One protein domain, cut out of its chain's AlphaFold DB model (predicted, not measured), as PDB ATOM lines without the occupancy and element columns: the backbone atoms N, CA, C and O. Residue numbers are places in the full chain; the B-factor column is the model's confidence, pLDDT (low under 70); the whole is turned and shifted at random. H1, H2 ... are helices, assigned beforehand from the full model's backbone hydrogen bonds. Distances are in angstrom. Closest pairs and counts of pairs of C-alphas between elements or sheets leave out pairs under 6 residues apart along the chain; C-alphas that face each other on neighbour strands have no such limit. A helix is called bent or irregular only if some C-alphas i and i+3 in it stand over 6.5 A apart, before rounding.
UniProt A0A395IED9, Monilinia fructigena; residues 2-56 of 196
ATOM      1  N   ARG A   2     225.203 190.511 213.983       86.50
ATOM      2  CA  ARG A   2     224.089 191.161 214.687       86.50
ATOM      3  C   ARG A   2     223.819 190.511 216.035       86.50
ATOM      4  O   ARG A   2     224.150 189.341 216.238       86.50
ATOM      5  N   SER A   3     223.149 191.257 216.911       89.62
ATOM      6  CA  SER A   3     222.643 190.689 218.154       89.62
ATOM      7  C   SER A   3     221.473 189.739 217.901       89.62
ATOM      8  O   SER A   3     220.780 189.807 216.872       89.62
ATOM      9  N   LEU A   4     221.225 188.848 218.861       89.44
ATOM     10  CA  LEU A   4     220.079 187.942 218.799       89.44
ATOM     11  C   LEU A   4     218.742 188.705 218.795       89.44
ATOM     12  O   LEU A   4     217.832 188.339 218.050       89.44
ATOM     13  N   GLU A   5     218.621 189.771 219.588       89.62
ATOM     14  CA  GLU A   5     217.400 190.584 219.674       89.62
ATOM     15  C   GLU A   5     217.080 191.273 218.339       89.62
ATOM     16  O   GLU A   5     215.965 191.142 217.823       89.62
ATOM     17  N   GLU A   6     218.078 191.919 217.726       90.75
ATOM     18  CA  GLU A   6     217.930 192.545 216.408       90.75
ATOM     19  C   GLU A   6     217.530 191.498 215.357       90.75
ATOM     20  O   GLU A   6     216.595 191.695 214.575       90.75
ATOM     21  N   SER A   7     218.185 190.338 215.377       92.81
ATOM     22  CA  SER A   7     217.915 189.251 214.433       92.81
ATOM     23  C   SER A   7     216.502 188.682 214.589       92.81
ATOM     24  O   SER A   7     215.835 188.415 213.585       92.81
ATOM     25  N   ARG A   8     215.994 188.557 215.825       93.12
ATOM     26  CA  ARG A   8     214.604 188.151 216.098       93.12
ATOM     27  C   ARG A   8     213.606 189.175 215.558       93.12
ATOM     28  O   ARG A   8     212.624 188.774 214.933       93.12
ATOM     29  N   ALA A   9     213.846 190.473 215.745       92.88
ATOM     30  CA  ALA A   9     212.965 191.519 215.224       92.88
ATOM     31  C   ALA A   9     212.881 191.479 213.686       92.88
ATOM     32  O   ALA A   9     211.785 191.443 213.119       92.88
ATOM     33  N   ARG A  10     214.030 191.379 213.005       93.38
ATOM     34  CA  ARG A  10     214.098 191.286 211.533       93.38
ATOM     35  C   ARG A  10     213.497 189.980 211.006       93.38
ATOM     36  O   ARG A  10     212.834 189.986 209.971       93.38
ATOM     37  N   TRP A  11     213.646 188.871 211.735       93.31
ATOM     38  CA  TRP A  11     212.971 187.607 211.416       93.31
ATOM     39  C   TRP A  11     211.446 187.761 211.381       93.31
ATOM     40  O   TRP A  11     210.808 187.294 210.438       93.31
ATOM     41  N   GLN A  12     210.856 188.460 212.357       92.44
ATOM     42  CA  GLN A  12     209.409 188.706 212.372       92.44
ATOM     43  C   GLN A  12     208.952 189.507 211.146       92.44
ATOM     44  O   GLN A  12     207.913 189.195 210.565       92.44
ATOM     45  N   VAL A  13     209.734 190.500 210.712       91.69
ATOM     46  CA  VAL A  13     209.460 191.254 209.475       91.69
ATOM     47  C   VAL A  13     209.478 190.329 208.255       91.69
ATOM     48  O   VAL A  13     208.540 190.350 207.456       91.69
ATOM     49  N   THR A  14     210.490 189.461 208.137       91.75
ATOM     50  CA  THR A  14     210.570 188.491 207.035       91.75
ATOM     51  C   THR A  14     209.370 187.546 207.026       91.75
ATOM     52  O   THR A  14     208.750 187.346 205.980       91.75
ATOM     53  N   MET A  15     209.010 186.981 208.182       90.69
ATOM     54  CA  MET A  15     207.948 185.974 208.276       90.69
ATOM     55  C   MET A  15     206.552 186.537 208.025       90.69
ATOM     56  O   MET A  15     205.731 185.850 207.422       90.69
ATOM     57  N   LYS A  16     206.293 187.804 208.376       89.50
ATOM     58  CA  LYS A  16     205.037 188.484 208.013       89.50
ATOM     59  C   LYS A  16     204.783 188.484 206.503       89.50
ATOM     60  O   LYS A  16     203.636 188.387 206.080       89.50
ATOM     61  N   SER A  17     205.844 188.562 205.698       85.19
ATOM     62  CA  SER A  17     205.757 188.525 204.231       85.19
ATOM     63  C   SER A  17     205.872 187.117 203.637       85.19
ATOM     64  O   SER A  17     205.606 186.933 202.452       85.19
ATOM     65  N   ALA A  18     206.258 186.113 204.428       87.25
ATOM     66  CA  ALA A  18     206.501 184.744 203.974       87.25
ATOM     67  C   ALA A  18     205.258 183.836 204.079       87.25
ATOM     68  O   ALA A  18     205.386 182.632 204.265       87.25
ATOM     69  N   THR A  19     204.047 184.383 203.943       87.19
ATOM     70  CA  THR A  19     202.803 183.586 203.938       87.19
ATOM     71  C   THR A  19     202.722 182.656 202.729       87.19
ATOM     72  O   THR A  19     202.246 181.528 202.828       87.19
ATOM     73  N   SER A  20     203.227 183.111 201.582       90.50
ATOM     74  CA  SER A  20     203.435 182.307 200.382       90.50
ATOM     75  C   SER A  20     204.661 182.805 199.623       90.50
ATOM     76  O   SER A  20     205.087 183.952 199.777       90.50
ATOM     77  N   LEU A  21     205.210 181.966 198.741       90.12
ATOM     78  CA  LEU A  21     206.336 182.363 197.894       90.12
ATOM     79  C   LEU A  21     205.986 183.553 196.981       90.12
ATOM     80  O   LEU A  21     206.847 184.379 196.685       90.12
ATOM     81  N   ALA A  22     204.732 183.640 196.525       90.75
ATOM     82  CA  ALA A  22     204.262 184.715 195.654       90.75
ATOM     83  C   ALA A  22     204.200 186.058 196.394       90.75
ATOM     84  O   ALA A  22     204.708 187.057 195.881       90.75
ATOM     85  N   GLU A  23     203.654 186.067 197.612       90.12
ATOM     86  CA  GLU A  23     203.617 187.270 198.448       90.12
ATOM     87  C   GLU A  23     205.024 187.705 198.846       90.12
ATOM     88  O   GLU A  23     205.362 188.873 198.674       90.12
ATOM     89  N   LEU A  24     205.901 186.772 199.228       90.75
ATOM     90  CA  LEU A  24     207.288 187.117 199.530       90.75
ATOM     91  C   LEU A  24     207.983 187.752 198.313       90.75
ATOM     92  O   LEU A  24     208.633 188.786 198.452       90.75
ATOM     93  N   LYS A  25     207.799 187.194 197.105       91.06
ATOM     94  CA  LYS A  25     208.318 187.771 195.847       91.06
ATOM     95  C   LYS A  25     207.763 189.165 195.558       91.06
ATOM     96  O   LYS A  25     208.473 189.988 194.985       91.06
ATOM     97  N   LYS A  26     206.504 189.429 195.904       90.38
ATOM     98  CA  LYS A  26     205.879 190.743 195.737       90.38
ATOM     99  C   LYS A  26     206.448 191.744 196.741       90.38
ATOM    100  O   LYS A  26     206.865 192.822 196.330       90.38
ATOM    101  N   SER A  27     206.541 191.371 198.015       89.00
ATOM    102  CA  SER A  27     207.021 192.242 199.092       89.00
ATOM    103  C   SER A  27     208.480 192.659 198.918       89.00
ATOM    104  O   SER A  27     208.809 193.815 199.161       89.00
ATOM    105  N   VAL A  28     209.358 191.775 198.430       89.69
ATOM    106  CA  VAL A  28     210.773 192.134 198.189       89.69
ATOM    107  C   VAL A  28     210.973 193.116 197.030       89.69
ATOM    108  O   VAL A  28     212.024 193.742 196.945       89.69
ATOM    109  N   ARG A  29     209.987 193.256 196.129       86.38
ATOM    110  CA  ARG A  29     210.024 194.227 195.019       86.38
ATOM    111  C   ARG A  29     209.604 195.629 195.447       86.38
ATOM    112  O   ARG A  29     209.802 196.571 194.685       86.38
ATOM    113  N   LEU A  30     208.989 195.765 196.620       79.06
ATOM    114  CA  LEU A  30     208.628 197.063 197.170       79.06
ATOM    115  C   LEU A  30     209.892 197.721 197.722       79.06
ATOM    116  O   LEU A  30     210.616 197.120 198.514       79.06
ATOM    117  N   ASP A  31     210.154 198.959 197.309       66.94
ATOM    118  CA  ASP A  31     211.369 199.694 197.675       66.94
ATOM    119  C   ASP A  31     211.188 200.540 198.953       66.94
ATOM    120  O   ASP A  31     211.690 201.656 199.065       66.94
ATOM    121  N   GLY A  32     210.445 200.015 199.932       70.56
ATOM    122  CA  GLY A  32     210.172 200.667 201.221       70.56
ATOM    123  C   GLY A  32     210.956 200.059 202.387       70.56
ATOM    124  O   GLY A  32     211.475 198.950 202.274       70.56
ATOM    125  N   GLU A  33     211.013 200.764 203.520       67.75
ATOM    126  CA  GLU A  33     211.589 200.260 204.786       67.75
ATOM    127  C   GLU A  33     210.920 198.955 205.257       67.75
ATOM    128  O   GLU A  33     211.578 198.070 205.800       67.75
ATOM    129  N   ASP A  34     209.636 198.776 204.930       72.31
ATOM    130  CA  ASP A  34     208.872 197.554 205.210       72.31
ATOM    131  C   ASP A  34     209.284 196.351 204.339       72.31
ATOM    132  O   ASP A  34     208.787 195.238 204.525       72.31
ATOM    133  N   SER A  35     210.183 196.547 203.367       85.69
ATOM    134  CA  SER A  35     210.686 195.465 202.524       85.69
ATOM    135  C   SER A  35     211.433 194.430 203.371       85.69
ATOM    136  O   SER A  35     212.380 194.789 204.082       85.69
ATOM    137  N   PRO A  36     211.132 193.124 203.227       87.94
ATOM    138  CA  PRO A  36     211.890 192.056 203.881       87.94
ATOM    139  C   PRO A  36     213.389 192.061 203.554       87.94
ATOM    140  O   PRO A  36     214.173 191.450 204.273       87.94
ATOM    141  N   CYS A  37     213.812 192.744 202.483       85.94
ATOM    142  CA  CYS A  37     215.222 192.896 202.130       85.94
ATOM    143  C   CYS A  37     215.938 194.048 202.858       85.94
ATOM    144  O   CYS A  37     217.169 194.042 202.878       85.94
ATOM    145  N   LYS A  38     215.199 195.021 203.414       86.19
ATOM    146  CA  LYS A  38     215.738 196.171 204.164       86.19
ATOM    147  C   LYS A  38     215.490 196.005 205.664       86.19
ATOM    148  O   LYS A  38     216.442 195.846 206.429       86.19
ATOM    149  N   GLY A  39     214.221 195.933 206.068       87.06
ATOM    150  CA  GLY A  39     213.811 195.742 207.461       87.06
ATOM    151  C   GLY A  39     213.876 194.291 207.949       87.06
ATOM    152  O   GLY A  39     213.858 194.049 209.153       87.06
ATOM    153  N   GLY A  40     213.966 193.316 207.038       91.75
ATOM    154  CA  GLY A  40     214.041 191.888 207.355       91.75
ATOM    155  C   GLY A  40     215.401 191.248 207.063       91.75
ATOM    156  O   GLY A  40     216.378 191.906 206.717       91.75
ATOM    157  N   LEU A  41     215.460 189.925 207.195       93.94
ATOM    158  CA  LEU A  41     216.640 189.116 206.878       93.94
ATOM    159  C   LEU A  41     216.680 188.770 205.382       93.94
ATOM    160  O   LEU A  41     215.963 187.881 204.900       93.94
ATOM    161  N   ARG A  42     217.551 189.459 204.642       94.38
ATOM    162  CA  ARG A  42     217.733 189.279 203.195       94.38
ATOM    163  C   ARG A  42     218.292 187.898 202.857       94.38
ATOM    164  O   ARG A  42     217.860 187.297 201.874       94.38
ATOM    165  N   SER A  43     219.182 187.366 203.693       95.12
ATOM    166  CA  SER A  43     219.743 186.019 203.554       95.12
ATOM    167  C   SER A  43     218.666 184.935 203.619       95.12
ATOM    168  O   SER A  43     218.732 183.958 202.875       95.12
ATOM    169  N   ILE A  44     217.636 185.118 204.451       94.12
ATOM    170  CA  ILE A  44     216.496 184.199 204.532       94.12
ATOM    171  C   ILE A  44     215.663 184.283 203.259       94.12
ATOM    172  O   ILE A  44     215.364 183.245 202.682       94.12
ATOM    173  N   CYS A  45     215.373 185.490 202.759       93.94
ATOM    174  CA  CYS A  45     214.669 185.654 201.484       93.94
ATOM    175  C   CYS A  45     215.397 184.917 200.347       93.94
ATOM    176  O   CYS A  45     214.777 184.197 199.568       93.94
ATOM    177  N   TRP A  46     216.725 185.051 200.276       94.69
ATOM    178  CA  TRP A  46     217.539 184.372 199.265       94.69
ATOM    179  C   TRP A  46     217.512 182.855 199.433       94.69
ATOM    180  O   TRP A  46     217.283 182.155 198.452       94.69
ATOM    181  N   LYS A  47     217.651 182.329 200.656       94.00
ATOM    182  CA  LYS A  47     217.521 180.883 200.917       94.00
ATOM    183  C   LYS A  47     216.132 180.358 200.542       94.00
ATOM    184  O   LYS A  47     216.029 179.304 199.922       94.00
ATOM    185  N   THR A  48     215.070 181.107 200.833       93.56
ATOM    186  CA  THR A  48     213.704 180.765 200.416       93.56
ATOM    187  C   THR A  48     213.575 180.683 198.897       93.56
ATOM    188  O   THR A  48     212.955 179.750 198.397       93.56
ATOM    189  N   PHE A  49     214.170 181.609 198.141       92.94
ATOM    190  CA  PHE A  49     214.069 181.607 196.678       92.94
ATOM    191  C   PHE A  49     214.998 180.609 195.986       92.94
ATOM    192  O   PHE A  49     214.606 180.026 194.980       92.94
ATOM    193  N   LEU A  50     216.218 180.443 196.496       92.19
ATOM    194  CA  LEU A  50     217.285 179.703 195.825       92.19
ATOM    195  C   LEU A  50     217.398 178.254 196.303       92.19
ATOM    196  O   LEU A  50     217.763 177.401 195.504       92.19
ATOM    197  N   LEU A  51     217.087 177.971 197.574       91.38
ATOM    198  CA  LEU A  51     217.269 176.641 198.169       91.38
ATOM    199  C   LEU A  51     215.940 175.928 198.414       91.38
ATOM    200  O   LEU A  51     215.736 174.825 197.926       91.38
ATOM    201  N   PHE A  52     215.031 176.545 199.171       91.50
ATOM    202  CA  PHE A  52     213.823 175.845 199.629       91.50
ATOM    203  C   PHE A  52     212.687 175.878 198.608       91.50
ATOM    204  O   PHE A  52     211.905 174.936 198.519       91.50
ATOM    205  N   GLN A  53     212.560 176.989 197.879       89.50
ATOM    206  CA  GLN A  53     211.466 177.263 196.941       89.50
ATOM    207  C   GLN A  53     210.059 177.127 197.559       89.50
ATOM    208  O   GLN A  53     209.062 177.005 196.851       89.50
ATOM    209  N   ASN A  54     209.963 177.194 198.888       89.50
ATOM    210  CA  ASN A  54     208.733 177.109 199.665       89.50
ATOM    211  C   ASN A  54     208.847 177.969 200.934       89.50
ATOM    212  O   ASN A  54     209.947 178.344 201.342       89.50
ATOM    213  N   THR A  55     207.714 178.265 201.568       89.19
ATOM    214  CA  THR A  55     207.643 179.017 202.832       89.19
ATOM    215  C   THR A  55     207.377 178.129 204.055       89.19
ATOM    216  O   THR A  55     207.054 178.628 205.129       89.19
ATOM    217  N   GLU A  56     207.530 176.809 203.921       89.06
ATOM    218  CA  GLU A  56     207.309 175.839 204.993       89.06
ATOM    219  C   GLU A  56     208.556 175.714 205.885       89.06
ATOM    220  O   GLU A  56     209.376 174.803 205.752       89.06
TER     221      GLU A  56
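This is residues 2 to 56 of the 196 residues of a protein of Monilinia fructigena (UniProt A0A395IED9). A long helix, H1, turns a sharp corner into the short helix H2, and a third helix, H3, runs beside H2 in the opposite direction, with the centres of the three helices making a triangle. H1 slants past H3 at a steep tilt, and a wide loop with no named element, residues 28 to 41, joins H2 to H3. The printed part has 55 residues with three named helices, in the order H1, H2, H3 along the chain, and no named strand; the class is all helix, with 32 residues in the helices. The whole is compact, with a radius of gyration of the C-alphas of 10.4 A, and rounded in outline, its C-alphas spanning 28 by 23 by 16 A along the three main axes.

H1, the longest helix, takes residues 4 to 17 and is 20.4 A from first to last C-alpha; it begins at C-alpha 4 at (220.079, 187.942, 218.799) and ends at C-alpha 17 at (205.757, 188.525, 204.231). H2 takes residues 21 to 27 and is 10.0 A long in the same measure. H3 takes residues 42 to 52, is 14.4 A long, and ends at C-alpha 52 at (213.823, 175.845, 199.629). H3 is neither bent nor irregular, but only just: C-alphas 49 and 52 are 6.5 A apart.

H1 and H2 only just touch, only at the corner by their link, with 3 pairs of C-alphas within 8 A. H1 touches H2 with residue 17 alone, and the closest C-alphas of the two are those of Ser 17 and Leu 24, 5.1 A apart. The lines of H1 and H2 stand at 74 degrees, about perpendicular. H1 and H3 are close but not clearly touching, their closest C-alphas being those of Thr 14 and Cys 45, 7.5 A apart. These two run the same way at a steep tilt of 56 degrees. H2 and H3 form a helical hairpin and only just touch, with 3 pairs of C-alphas within 8 A; the closest are those of Leu 24 and Cys 45, 7.8 A apart. They run opposite ways at a shallow tilt of 25 degrees. Every O i to N i+4 pair is within hydrogen-bond range in H2, against 9 of 10 in H1 and 6 of 7 in H3.

The two C-alphas farthest apart are those of Ser 3 and Ala 22, 29.7 A. The printed part runs from residue 2 to residue 56 with no cut, and its first and last C-alphas are 24.7 A apart. The link from H1 to H2 is tight, with 3 residues, and that from H2 to H3 is long, with 14 residues. The mean pLDDT of the printed part is 88.8; residues 31 and 33, in the long link, are under 70.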